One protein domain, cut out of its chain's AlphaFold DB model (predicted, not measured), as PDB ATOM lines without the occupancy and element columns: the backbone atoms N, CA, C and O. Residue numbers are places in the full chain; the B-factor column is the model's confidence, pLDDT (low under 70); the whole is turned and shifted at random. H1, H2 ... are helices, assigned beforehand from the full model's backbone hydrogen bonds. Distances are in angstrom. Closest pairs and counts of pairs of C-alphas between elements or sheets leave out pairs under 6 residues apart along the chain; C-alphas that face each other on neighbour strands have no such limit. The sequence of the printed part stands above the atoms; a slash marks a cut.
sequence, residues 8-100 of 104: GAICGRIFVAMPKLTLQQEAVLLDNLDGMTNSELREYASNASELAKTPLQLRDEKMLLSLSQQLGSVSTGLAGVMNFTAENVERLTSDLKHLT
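What this domain is: This is residues 8 to 100 of the 104 residues of an uncharacterized protein of Aeromonas simiae (UniProt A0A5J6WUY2). H6 folds back along the longest helix, H5, as a helical hairpin, and H1 packs on both at steep tilts, so that these three make the core. H2 packs on H5, H3 and the short H4 cover the side of H1 away from H5, and the short H7 lies beyond H6 at the end of the printed part. The 93 printed residues include seven named helices, H1 to H7 in chain order, and no named strand; the class is all helix. The whole is compact and rounded, with a radius of gyration of the C-alphas of 12.4 A and spans of 36, 32 and 22 A.

How they stand to each other: H5, residues 58 to 75, and H6, residues 86 to 94, touch as a helical hairpin at a shallow tilt of 9 degrees, opposite ways; H5 does so with residues 65 to 72 alone, and the closest C-alphas, those of Ser 68 and Val 89, are 6.0 A apart. H2, residues 23 to 32, touches residues 67 to 74 of H5 at a shallow tilt of 31 degrees, opposite ways, with the C-alphas of Gln 25 and Leu 71 closest at 5.9 A. The hub is H1, residues 8 to 17, which touches four helices. It touches residues 60 to 68 of H5 at a steep tilt of 43 degrees, the same way, with the C-alphas of Ile 10 and Leu 64 closest at 5.8 A. It touches H6 at a steep tilt of 42 degrees, opposite ways, with the C-alphas of Ala 17 and Asn 88 closest at 6.0 A. H3, residues 38 to 46, touches H1 at a steep tilt of 57 degrees, the same way, with the C-alphas of Gly 8 and Tyr 44 closest at 5.7 A. H4, residues 48 to 51, touches H1, with the C-alphas of Gly 12 and Ala 48 closest at 3.9 A. H7, residues 97 to 100, and H6 meet only through their link. H3 and H5 are apart. In H1, H2, H3, H5 and H6 every O i to N i+4 pair is within hydrogen-bond range; H4 and H7 are too short for such a pair.

Where its parts are: H5 is 26.0 A long, from C-alpha 58 at (-14.237, -61.282, 6.607) to C-alpha 75 at (8.488, -48.708, 5.171). H1 begins at C-alpha 8, (-13.910, -46.089, 5.852), and is 14.1 A long. H2 measures 14.4 A, H3 12.5 A, H6 11.5 A, H4 5.1 A and H7 5.3 A.

The domain as a whole: The C-alphas farthest apart, those of Gln 57 and Gly 80, are 36.8 A apart. The printed part has no cut and no long link. The mean pLDDT of the printed part is 80.1; residues 75 to 90, 92 to 97 and 99 to 100 are under 70.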
ATOM      1  N   GLY A   8     -13.952 -46.843   4.600       92.31
ATOM      2  CA  GLY A   8     -13.910 -46.089   5.852       92.31
ATOM      3  C   GLY A   8     -13.468 -46.944   7.040       92.31
ATOM      4  O   GLY A   8     -12.566 -46.550   7.774       92.31
ATOM      5  N   ALA A   9     -14.041 -48.138   7.215       93.25
ATOM      6  CA  ALA A   9     -13.693 -49.026   8.328       93.25
ATOM      7  C   ALA A   9     -12.271 -49.612   8.221       93.25
ATOM      8  O   ALA A   9     -11.612 -49.810   9.248       93.25
ATOM      9  N   ILE A  10     -11.801 -49.877   6.996       92.75
ATOM     10  CA  ILE A  10     -10.430 -50.326   6.713       92.75
ATOM     11  C   ILE A  10      -9.448 -49.188   7.024       92.75
ATOM     12  O   ILE A  10      -8.584 -49.341   7.888       92.75
ATOM     13  N   CYS A  11      -9.621 -48.025   6.389       92.81
ATOM     14  CA  CYS A  11      -8.771 -46.853   6.598       92.81
ATOM     15  C   CYS A  11      -8.785 -46.394   8.058       92.81
ATOM     16  O   CYS A  11      -7.734 -46.066   8.597       92.81
ATOM     17  N   GLY A  12      -9.936 -46.432   8.732       93.12
ATOM     18  CA  GLY A  12     -10.056 -46.069  10.142       93.12
ATOM     19  C   GLY A  12      -9.140 -46.894  11.046       93.12
ATOM     20  O   GLY A  12      -8.414 -46.324  11.855       93.12
ATOM     21  N   ARG A  13      -9.090 -48.223  10.874       92.31
ATOM     22  CA  ARG A  13      -8.165 -49.080  11.642       92.31
ATOM     23  C   ARG A  13      -6.701 -48.790  11.318       92.31
ATOM     24  O   ARG A  13      -5.886 -48.719  12.235       92.31
ATOM     25  N   ILE A  14      -6.380 -48.568  10.042       90.69
ATOM     26  CA  ILE A  14      -5.020 -48.212   9.613       90.69
ATOM     27  C   ILE A  14      -4.589 -46.890  10.250       90.69
ATOM     28  O   ILE A  14      -3.505 -46.832  10.814       90.69
ATOM     29  N   PHE A  15      -5.434 -45.858  10.236       91.00
ATOM     30  CA  PHE A  15      -5.121 -44.552  10.821       91.00
ATOM     31  C   PHE A  15      -5.135 -44.546  12.355       91.00
ATOM     32  O   PHE A  15      -4.378 -43.796  12.959       91.00
ATOM     33  N   VAL A  16      -5.936 -45.391  13.014       90.12
ATOM     34  CA  VAL A  16      -5.854 -45.566  14.476       90.12
ATOM     35  C   VAL A  16      -4.522 -46.204  14.869       90.12
ATOM     36  O   VAL A  16      -3.878 -45.747  15.813       90.12
ATOM     37  N   ALA A  17      -4.083 -47.229  14.135       85.56
ATOM     38  CA  ALA A  17      -2.778 -47.841  14.354       85.56
ATOM     39  C   ALA A  17      -1.625 -46.913  13.929       85.56
ATOM     40  O   ALA A  17      -0.565 -46.910  14.553       85.56
ATOM     41  N   MET A  18      -1.828 -46.125  12.870       83.69
ATOM     42  CA  MET A  18      -0.819 -45.274  12.236       83.69
ATOM     43  C   MET A  18      -1.414 -43.917  11.845       83.69
ATOM     44  O   MET A  18      -1.759 -43.688  10.684       83.69
ATOM     45  N   PRO A  19      -1.488 -42.968  12.797       81.06
ATOM     46  CA  PRO A  19      -2.135 -41.670  12.577       81.06
ATOM     47  C   PRO A  19      -1.452 -40.784  11.533       81.06
ATOM     48  O   PRO A  19      -2.026 -39.792  11.088       81.06
ATOM     49  N   LYS A  20      -0.206 -41.101  11.169       83.44
ATOM     50  CA  LYS A  20       0.571 -40.383  10.162       83.44
ATOM     51  C   LYS A  20       1.133 -41.382   9.164       83.44
ATOM     52  O   LYS A  20       2.029 -42.150   9.506       83.44
ATOM     53  N   LEU A  21       0.614 -41.332   7.944       84.12
ATOM     54  CA  LEU A  21       1.146 -42.062   6.803       84.12
ATOM     55  C   LEU A  21       2.031 -41.134   5.965       84.12
ATOM     56  O   LEU A  21       1.838 -39.919   5.928       84.12
ATOM     57  N   THR A  22       3.029 -41.705   5.305       85.56
ATOM     58  CA  THR A  22       3.801 -41.020   4.265       85.56
ATOM     59  C   THR A  22       3.004 -40.977   2.961       85.56
ATOM     60  O   THR A  22       2.126 -41.809   2.741       85.56
ATOM     61  N   LEU A  23       3.357 -40.074   2.040       86.12
ATOM     62  CA  LEU A  23       2.717 -40.009   0.715       86.12
ATOM     63  C   LEU A  23       2.777 -41.348  -0.041       86.12
ATOM     64  O   LEU A  23       1.851 -41.695  -0.763       86.12
ATOM     65  N   GLN A  24       3.850 -42.120   0.151       84.56
ATOM     66  CA  GLN A  24       4.001 -43.432  -0.476       84.56
ATOM     67  C   GLN A  24       3.052 -44.474   0.134       84.56
ATOM     68  O   GLN A  24       2.481 -45.285  -0.586       84.56
ATOM     69  N   GLN A  25       2.842 -44.439   1.451       85.69
ATOM     70  CA  GLN A  25       1.875 -45.305   2.135       85.69
ATOM     71  C   GLN A  25       0.431 -44.935   1.782       85.69
ATOM     72  O   GLN A  25      -0.415 -45.807   1.630       85.69
ATOM     73  N   GLU A  26       0.147 -43.648   1.606       90.00
ATOM     74  CA  GLU A  26      -1.159 -43.182   1.136       90.00
ATOM     75  C   GLU A  26      -1.441 -43.629  -0.299       90.00
ATOM     76  O   GLU A  26      -2.554 -44.064  -0.586       90.00
ATOM     77  N   ALA A  27      -0.433 -43.604  -1.179       88.69
ATOM     78  CA  ALA A  27      -0.555 -44.144  -2.531       88.69
ATOM     79  C   ALA A  27      -0.915 -45.639  -2.516       88.69
ATOM     80  O   ALA A  27      -1.842 -46.045  -3.205       88.69
ATOM     81  N   VAL A  28      -0.288 -46.438  -1.642       88.81
ATOM     82  CA  VAL A  28      -0.633 -47.863  -1.469       88.81
ATOM     83  C   VAL A  28      -2.102 -48.049  -1.086       88.81
ATOM     84  O   VAL A  28      -2.748 -48.967  -1.590       88.81
ATOM     85  N   LEU A  29      -2.650 -47.190  -0.218       90.88
ATOM     86  CA  LEU A  29      -4.070 -47.251   0.137       90.88
ATOM     87  C   LEU A  29      -4.972 -46.940  -1.056       90.88
ATOM     88  O   LEU A  29      -5.940 -47.660  -1.275       90.88
ATOM     89  N   LEU A  30      -4.657 -45.894  -1.820       91.31
ATOM     90  CA  LEU A  30      -5.443 -45.480  -2.985       91.31
ATOM     91  C   LEU A  30      -5.390 -46.514  -4.118       91.31
ATOM     92  O   LEU A  30      -6.405 -46.758  -4.759       91.31
ATOM     93  N   ASP A  31      -4.241 -47.162  -4.319       90.06
ATOM     94  CA  ASP A  31      -4.055 -48.178  -5.360       90.06
ATOM     95  C   ASP A  31      -4.805 -49.487  -5.047       90.06
ATOM     96  O   ASP A  31      -5.264 -50.181  -5.953       90.06
ATOM     97  N   ASN A  32      -4.929 -49.847  -3.764       88.38
ATOM     98  CA  ASN A  32      -5.573 -51.097  -3.334       88.38
ATOM     99  C   ASN A  32      -7.068 -50.928  -2.999       88.38
ATOM    100  O   ASN A  32      -7.826 -51.898  -3.076       88.38
ATOM    101  N   LEU A  33      -7.502 -49.728  -2.604       89.44
ATOM    102  CA  LEU A  33      -8.902 -49.401  -2.317       89.44
ATOM    103  C   LEU A  33      -9.512 -48.664  -3.512       89.44
ATOM    104  O   LEU A  33      -9.741 -47.455  -3.474       89.44
ATOM    105  N   ASP A  34      -9.747 -49.425  -4.582       83.25
ATOM    106  CA  ASP A  34     -10.233 -48.908  -5.862       83.25
ATOM    107  C   ASP A  34     -11.499 -48.047  -5.707       83.25
ATOM    108  O   ASP A  34     -12.441 -48.394  -4.991       83.25
ATOM    109  N   GLY A  35     -11.513 -46.906  -6.392       84.19
ATOM    110  CA  GLY A  35     -12.578 -45.908  -6.305       84.19
ATOM    111  C   GLY A  35     -12.490 -44.958  -5.107       84.19
ATOM    112  O   GLY A  35     -13.369 -44.111  -4.975       84.19
ATOM    113  N   MET A  36     -11.458 -45.056  -4.259       90.94
ATOM    114  CA  MET A  36     -11.211 -44.095  -3.179       90.94
ATOM    115  C   MET A  36     -10.363 -42.913  -3.662       90.94
ATOM    116  O   MET A  36      -9.311 -43.070  -4.280       90.94
ATOM    117  N   THR A  37     -10.798 -41.701  -3.339       92.06
ATOM    118  CA  THR A  37     -10.092 -40.460  -3.657       92.06
ATOM    119  C   THR A  37      -9.197 -39.993  -2.510       92.06
ATOM    120  O   THR A  37      -9.398 -40.321  -1.341       92.06
ATOM    121  N   ASN A  38      -8.239 -39.117  -2.827       92.19
ATOM    122  CA  ASN A  38      -7.441 -38.422  -1.814       92.19
ATOM    123  C   ASN A  38      -8.308 -37.653  -0.801       92.19
ATOM    124  O   ASN A  38      -7.955 -37.582   0.372       92.19
ATOM    125  N   SER A  39      -9.431 -37.070  -1.236       93.06
ATOM    126  CA  SER A  39     -10.328 -36.331  -0.340       93.06
ATOM    127  C   SER A  39     -10.980 -37.263   0.681       93.06
ATOM    128  O   SER A  39     -10.967 -36.968   1.873       93.06
ATOM    129  N   GLU A  40     -11.485 -38.411   0.227       93.81
ATOM    130  CA  GLU A  40     -12.073 -39.430   1.105       93.81
ATOM    131  C   GLU A  40     -11.033 -40.004   2.069       93.81
ATOM    132  O   GLU A  40     -11.315 -40.174   3.251       93.81
ATOM    133  N   LEU A  41      -9.795 -40.215   1.612       93.12
ATOM    134  CA  LEU A  41      -8.706 -40.658   2.481       93.12
ATOM    135  C   LEU A  41      -8.469 -39.684   3.650       93.12
ATOM    136  O   LEU A  41      -8.295 -40.114   4.791       93.12
ATOM    137  N   ARG A  42      -8.493 -38.370   3.388       94.38
ATOM    138  CA  ARG A  42      -8.355 -37.332   4.430       94.38
ATOM    139  C   ARG A  42      -9.554 -37.291   5.371       94.38
ATOM    140  O   ARG A  42      -9.378 -37.094   6.576       94.38
ATOM    141  N   GLU A  43     -10.756 -37.492   4.842       94.31
ATOM    142  CA  GLU A  43     -11.979 -37.586   5.639       94.31
ATOM    143  C   GLU A  43     -11.930 -38.795   6.584       94.31
ATOM    144  O   GLU A  43     -12.199 -38.665   7.780       94.31
ATOM    145  N   TYR A  44     -11.499 -39.956   6.086       94.19
ATOM    146  CA  TYR A  44     -11.348 -41.159   6.900       94.19
ATOM    147  C   TYR A  44     -10.256 -41.016   7.952       94.19
ATOM    148  O   TYR A  44     -10.460 -41.442   9.086       94.19
ATOM    149  N   ALA A  45      -9.136 -40.372   7.620       92.88
ATOM    150  CA  ALA A  45      -8.094 -40.060   8.595       92.88
ATOM    151  C   ALA A  45      -8.626 -39.178   9.735       92.88
ATOM    152  O   ALA A  45      -8.344 -39.431  10.905       92.88
ATOM    153  N   SER A  46      -9.447 -38.176   9.406       94.12
ATOM    154  CA  SER A  46     -10.027 -37.254  10.392       94.12
ATOM    155  C   SER A  46     -11.055 -37.934  11.307       94.12
ATOM    156  O   SER A  46     -11.184 -37.559  12.470       94.12
ATOM    157  N   ASN A  47     -11.746 -38.964  10.807       95.00
ATOM    158  CA  ASN A  47     -12.789 -39.708  11.523       95.00
ATOM    159  C   ASN A  47     -12.345 -41.115  11.973       95.00
ATOM    160  O   ASN A  47     -13.182 -41.948  12.338       95.00
ATOM    161  N   ALA A  48     -11.040 -41.401  11.951       92.62
ATOM    162  CA  ALA A  48     -10.499 -42.755  12.057       92.62
ATOM    163  C   ALA A  48     -10.968 -43.513  13.305       92.62
ATOM    164  O   ALA A  48     -11.365 -44.673  13.211       92.62
ATOM    165  N   SER A  49     -10.990 -42.842  14.460       91.56
ATOM    166  CA  SER A  49     -11.397 -43.432  15.740       91.56
ATOM    167  C   SER A  49     -12.842 -43.929  15.753       91.56
ATOM    168  O   SER A  49     -13.132 -44.935  16.395       91.56
ATOM    169  N   GLU A  50     -13.755 -43.249  15.056       94.69
ATOM    170  CA  GLU A  50     -15.152 -43.688  14.956       94.69
ATOM    171  C   GLU A  50     -15.309 -44.773  13.893       94.69
ATOM    172  O   GLU A  50     -15.952 -45.797  14.128       94.69
ATOM    173  N   LEU A  51     -14.649 -44.605  12.747       93.19
ATOM    174  CA  LEU A  51     -14.706 -45.571  11.655       93.19
ATOM    175  C   LEU A  51     -14.115 -46.932  12.048       93.19
ATOM    176  O   LEU A  51     -14.673 -47.963  11.672       93.19
ATOM    177  N   ALA A  52     -13.054 -46.954  12.859       90.94
ATOM    178  CA  ALA A  52     -12.414 -48.178  13.342       90.94
ATOM    179  C   ALA A  52     -13.340 -49.061  14.197       90.94
ATOM    180  O   ALA A  52     -13.157 -50.277  14.238       90.94
ATOM    181  N   LYS A  53     -14.364 -48.477  14.837       91.50
ATOM    182  CA  LYS A  53     -15.375 -49.220  15.609       91.50
ATOM    183  C   LYS A  53     -16.358 -49.973  14.715       91.50
ATOM    184  O   LYS A  53     -17.082 -50.843  15.195       91.50
ATOM    185  N   THR A  54     -16.406 -49.644  13.424       90.75
ATOM    186  CA  THR A  54     -17.301 -50.302  12.475       90.75
ATOM    187  C   THR A  54     -16.893 -51.771  12.316       90.75
ATOM    188  O   THR A  54     -15.718 -52.055  12.033       90.75
ATOM    189  N   PRO A  55     -17.834 -52.723  12.473       87.31
ATOM    190  CA  PRO A  55     -17.563 -54.135  12.240       87.31
ATOM    191  C   PRO A  55     -17.078 -54.374  10.808       87.31
ATOM    192  O   PRO A  55     -17.685 -53.878   9.856       87.31
ATOM    193  N   LEU A  56     -16.003 -55.147  10.655       87.62
ATOM    194  CA  LEU A  56     -15.542 -55.594   9.343       87.62
ATOM    195  C   LEU A  56     -16.204 -56.909   8.982       87.62
ATOM    196  O   LEU A  56     -16.470 -57.756   9.832       87.62
ATOM    197  N   GLN A  57     -16.462 -57.080   7.693       88.75
ATOM    198  CA  GLN A  57     -16.740 -58.398   7.149       88.75
ATOM    199  C   GLN A  57     -15.413 -59.116   6.892       88.75
ATOM    200  O   GLN A  57     -14.413 -58.467   6.596       88.75
ATOM    201  N   LEU A  58     -15.423 -60.451   6.873       85.31
ATOM    202  CA  LEU A  58     -14.237 -61.282   6.607       85.31
ATOM    203  C   LEU A  58     -13.428 -60.829   5.374       85.31
ATOM    204  O   LEU A  58     -12.203 -60.904   5.347       85.31
ATOM    205  N   ARG A  59     -14.112 -60.349   4.329       88.25
ATOM    206  CA  ARG A  59     -13.468 -59.802   3.125       88.25
ATOM    207  C   ARG A  59     -12.681 -58.519   3.413       88.25
ATOM    208  O   ARG A  59     -11.573 -58.376   2.904       88.25
ATOM    209  N   ASP A  60     -13.252 -57.607   4.194       89.75
ATOM    210  CA  ASP A  60     -12.604 -56.348   4.563       89.75
ATOM    211  C   ASP A  60     -11.441 -56.604   5.532       89.75
ATOM    212  O   ASP A  60     -10.398 -55.971   5.414       89.75
ATOM    213  N   GLU A  61     -11.583 -57.580   6.436       86.94
ATOM    214  CA  GLU A  61     -10.501 -58.025   7.323       86.94
ATOM    215  C   GLU A  61      -9.311 -58.588   6.528       86.94
ATOM    216  O   GLU A  61      -8.166 -58.217   6.777       86.94
ATOM    217  N   LYS A  62      -9.565 -59.419   5.504       86.81
ATOM    218  CA  LYS A  62      -8.513 -59.918   4.596       86.81
ATOM    219  C   LYS A  62      -7.833 -58.795   3.814       86.81
ATOM    220  O   LYS A  62      -6.618 -58.828   3.630       86.81
ATOM    221  N   MET A  63      -8.602 -57.807   3.354       90.19
ATOM    222  CA  MET A  63      -8.044 -56.635   2.675       90.19
ATOM    223  C   MET A  63      -7.163 -55.819   3.625       90.19
ATOM    224  O   MET A  63      -6.041 -55.467   3.272       90.19
ATOM    225  N   LEU A  64      -7.638 -55.573   4.847       89.62
ATOM    226  CA  LEU A  64      -6.883 -54.877   5.881       89.62
ATOM    227  C   LEU A  64      -5.564 -55.591   6.203       89.62
ATOM    228  O   LEU A  64      -4.537 -54.924   6.292       89.62
ATOM    229  N   LEU A  65      -5.576 -56.925   6.309       85.06
ATOM    230  CA  LEU A  65      -4.373 -57.731   6.537       85.06
ATOM    231  C   LEU A  65      -3.360 -57.607   5.385       85.06
ATOM    232  O   LEU A  65      -2.166 -57.428   5.614       85.06
ATOM    233  N   SER A  66      -3.826 -57.684   4.137       86.19
ATOM    234  CA  SER A  66      -2.967 -57.498   2.958       86.19
ATOM    235  C   SER A  66      -2.343 -56.098   2.943       86.19
ATOM    236  O   SER A  66      -1.138 -55.938   2.747       86.19
ATOM    237  N   LEU A  67      -3.154 -55.073   3.217       87.38
ATOM    238  CA  LEU A  67      -2.706 -53.687   3.287       87.38
ATOM    239  C   LEU A  67      -1.685 -53.467   4.402       87.38
ATOM    240  O   LEU A  67      -0.656 -52.841   4.160       87.38
ATOM    241  N   SER A  68      -1.910 -54.000   5.605       83.69
ATOM    242  CA  SER A  68      -0.971 -53.834   6.720       83.69
ATOM    243  C   SER A  68       0.403 -54.436   6.410       83.69
ATOM    244  O   SER A  68       1.424 -53.831   6.742       83.69
ATOM    245  N   GLN A  69       0.449 -55.574   5.710       80.31
ATOM    246  CA  GLN A  69       1.694 -56.206   5.257       80.31
ATOM    247  C   GLN A  69       2.412 -55.389   4.171       80.31
ATOM    248  O   GLN A  69       3.631 -55.188   4.243       80.31
ATOM    249  N   GLN A  70       1.673 -54.878   3.180       82.06
ATOM    250  CA  GLN A  70       2.235 -54.036   2.115       82.06
ATOM    251  C   GLN A  70       2.792 -52.726   2.674       82.06
ATOM    252  O   GLN A  70       3.920 -52.342   2.365       82.06
ATOM    253  N   LEU A  71       2.040 -52.069   3.556       81.94
ATOM    254  CA  LEU A  71       2.471 -50.842   4.215       81.94
ATOM    255  C   LEU A  71       3.715 -51.067   5.098       81.94
ATOM    256  O   LEU A  71       4.623 -50.229   5.117       81.94
ATOM    257  N   GLY A  72       3.801 -52.225   5.765       71.38
ATOM    258  CA  GLY A  72       5.007 -52.675   6.468       71.38
ATOM    259  C   GLY A  72       6.224 -52.780   5.556       71.38
ATOM    260  O   GLY A  72       7.294 -52.273   5.890       71.38
ATOM    261  N   SER A  73       6.038 -53.353   4.368       70.56
ATOM    262  CA  SER A  73       7.103 -53.560   3.376       70.56
ATOM    263  C   SER A  73       7.550 -52.265   2.688       70.56
ATOM    264  O   SER A  73       8.721 -52.102   2.358       70.56
ATOM    265  N   VAL A  74       6.643 -51.302   2.494       71.50
ATOM    266  CA  VAL A  74       6.959 -49.980   1.908       71.50
ATOM    267  C   VAL A  74       7.831 -49.144   2.846       71.50
ATOM    268  O   VAL A  74       8.585 -48.274   2.419       71.50
ATOM    269  N   SER A  75       7.760 -49.434   4.138       59.81
ATOM    270  CA  SER A  75       8.488 -48.708   5.171       59.81
ATOM    271  C   SER A  75       9.910 -49.229   5.385       59.81
ATOM    272  O   SER A  75      10.764 -48.503   5.893       59.81
ATOM    273  N   THR A  76      10.201 -50.460   4.958       53.31
ATOM    274  CA  THR A  76      11.557 -51.015   4.938       53.31
ATOM    275  C   THR A  76      12.305 -50.521   3.700       53.31
ATOM    276  O   THR A  76      12.373 -51.206   2.685       53.31
ATOM    277  N   GLY A  77      12.854 -49.307   3.761       48.94
ATOM    278  CA  GLY A  77      13.657 -48.778   2.650       48.94
ATOM    279  C   GLY A  77      14.249 -47.378   2.824       48.94
ATOM    280  O   GLY A  77      15.151 -47.016   2.072       48.94
ATOM    281  N   LEU A  78      13.806 -46.592   3.811       45.59
ATOM    282  CA  LEU A  78      14.282 -45.218   4.015       45.59
ATOM    283  C   LEU A  78      15.016 -45.069   5.351       45.59
ATOM    284  O   LEU A  78      14.409 -45.058   6.419       45.59
ATOM    285  N   ALA A  79      16.340 -44.910   5.289       41.12
ATOM    286  CA  ALA A  79      17.146 -44.565   6.454       41.12
ATOM    287  C   ALA A  79      16.738 -43.180   6.998       41.12
ATOM    288  O   ALA A  79      16.805 -42.184   6.281       41.12
ATOM    289  N   GLY A  80      16.335 -43.115   8.270       43.44
ATOM    290  CA  GLY A  80      16.070 -41.859   8.987       43.44
ATOM    291  C   GLY A  80      14.611 -41.390   9.017       43.44
ATOM    292  O   GLY A  80      14.308 -40.427   9.717       43.44
ATOM    293  N   VAL A  81      13.690 -42.075   8.336       46.16
ATOM    294  CA  VAL A  81      12.252 -41.925   8.603       46.16
ATOM    295  C   VAL A  81      11.942 -42.818   9.801       46.16
ATOM    296  O   VAL A  81      12.464 -43.926   9.865       46.16
ATOM    297  N   MET A  82      11.164 -42.350  10.783       42.22
ATOM    298  CA  MET A  82      10.684 -43.218  11.866       42.22
ATOM    299  C   MET A  82       9.993 -44.417  11.214       42.22
ATOM    300  O   MET A  82       8.901 -44.275  10.664       42.22
ATOM    301  N   ASN A  83      10.706 -45.547  11.187       45.53
ATOM    302  CA  ASN A  83      10.279 -46.776  10.541       45.53
ATOM    303  C   ASN A  83       8.857 -47.089  11.002       45.53
ATOM    304  O   ASN A  83       8.539 -46.871  12.173       45.53
ATOM    305  N   PHE A  84       8.029 -47.652  10.117       52.78
ATOM    306  CA  PHE A  84       6.951 -48.519  10.589       52.78
ATOM    307  C   PHE A  84       7.551 -49.423  11.653       52.78
ATOM    308  O   PHE A  84       8.393 -50.274  11.353       52.78
ATOM    309  N   THR A  85       7.192 -49.198  12.904       57.78
ATOM    310  CA  THR A  85       7.613 -50.098  13.952       57.78
ATOM    311  C   THR A  85       6.915 -51.415  13.666       57.78
ATOM    312  O   THR A  85       5.718 -51.443  13.364       57.78
ATOM    313  N   ALA A  86       7.668 -52.513  13.741       57.81
ATOM    314  CA  ALA A  86       7.107 -53.857  13.700       57.81
ATOM    315  C   ALA A  86       5.880 -53.962  14.629       57.81
ATOM    316  O   ALA A  86       4.903 -54.588  14.255       57.81
ATOM    317  N   GLU A  87       5.873 -53.216  15.740       61.28
ATOM    318  CA  GLU A  87       4.764 -53.067  16.691       61.28
ATOM    319  C   GLU A  87       3.428 -52.589  16.088       61.28
ATOM    320  O   GLU A  87       2.374 -53.067  16.501       61.28
ATOM    321  N   ASN A  88       3.418 -51.658  15.124       65.38
ATOM    322  CA  ASN A  88       2.162 -51.171  14.531       65.38
ATOM    323  C   ASN A  88       1.569 -52.197  13.560       65.38
ATOM    324  O   ASN A  88       0.355 -52.411  13.540       65.38
ATOM    325  N   VAL A  89       2.432 -52.866  12.788       65.56
ATOM    326  CA  VAL A  89       2.040 -53.999  11.936       65.56
ATOM    327  C   VAL A  89       1.586 -55.161  12.805       65.56
ATOM    328  O   VAL A  89       0.577 -55.785  12.502       65.56
ATOM    329  N   GLU A  90       2.287 -55.429  13.902       66.12
ATOM    330  CA  GLU A  90       1.965 -56.487  14.849       66.12
ATOM    331  C   GLU A  90       0.638 -56.212  15.558       66.12
ATOM    332  O   GLU A  90      -0.163 -57.128  15.658       66.12
ATOM    333  N   ARG A  91       0.317 -54.964  15.932       70.44
ATOM    334  CA  ARG A  91      -1.025 -54.595  16.428       70.44
ATOM    335  C   ARG A  91      -2.119 -54.856  15.395       70.44
ATOM    336  O   ARG A  91      -3.080 -55.553  15.699       70.44
ATOM    337  N   LEU A  92      -1.947 -54.350  14.172       69.38
ATOM    338  CA  LEU A  92      -2.910 -54.557  13.082       69.38
ATOM    339  C   LEU A  92      -3.081 -56.041  12.732       69.38
ATOM    340  O   LEU A  92      -4.185 -56.482  12.431       69.38
ATOM    341  N   THR A  93      -1.998 -56.814  12.780       66.62
ATOM    342  CA  THR A  93      -1.997 -58.247  12.459       66.62
ATOM    343  C   THR A  93      -2.511 -59.085  13.630       66.62
ATOM    344  O   THR A  93      -3.172 -60.092  13.409       66.62
ATOM    345  N   SER A  94      -2.262 -58.666  14.874       68.00
ATOM    346  CA  SER A  94      -2.758 -59.320  16.090       68.00
ATOM    347  C   SER A  94      -4.278 -59.244  16.175       68.00
ATOM    348  O   SER A  94      -4.915 -60.244  16.498       68.00
ATOM    349  N   ASP A  95      -4.869 -58.102  15.818       66.69
ATOM    350  CA  ASP A  95      -6.330 -57.940  15.740       66.69
ATOM    351  C   ASP A  95      -6.967 -58.808  14.636       66.69
ATOM    352  O   ASP A  95      -8.183 -58.988  14.602       66.69
ATOM    353  N   LEU A  96      -6.146 -59.354  13.733       67.88
ATOM    354  CA  LEU A  96      -6.541 -60.185  12.594       67.88
ATOM    355  C   LEU A  96      -5.980 -61.607  12.680       67.88
ATOM    356  O   LEU A  96      -6.059 -62.363  11.712       67.88
ATOM    357  N   LYS A  97      -5.403 -61.987  13.824       67.31
ATOM    358  CA  LYS A  97      -4.695 -63.258  13.998       67.31
ATOM    359  C   LYS A  97      -5.614 -64.464  13.804       67.31
ATOM    360  O   LYS A  97      -5.177 -65.495  13.306       67.31
ATOM    361  N   HIS A  98      -6.915 -64.314  14.074       70.88
ATOM    362  CA  HIS A  98      -7.917 -65.337  13.762       70.88
ATOM    363  C   HIS A  98      -7.937 -65.699  12.274       70.88
ATOM    364  O   HIS A  98      -8.213 -66.842  11.936       70.88
ATOM    365  N   LEU A  99      -7.594 -64.779  11.369       67.00
ATOM    366  CA  LEU A  99      -7.523 -65.072   9.935       67.00
ATOM    367  C   LEU A  99      -6.338 -65.950   9.542       67.00
ATOM    368  O   LEU A  99      -6.417 -66.638   8.528       67.00
ATOM    369  N   THR A 100      -5.245 -65.890  10.299       61.25
ATOM    370  CA  THR A 100      -4.014 -66.646  10.037       61.25
ATOM    371  C   THR A 100      -3.910 -67.911  10.888       61.25
ATOM    372  O   THR A 100      -3.131 -68.796  10.558       61.25
TER     373      THR A 100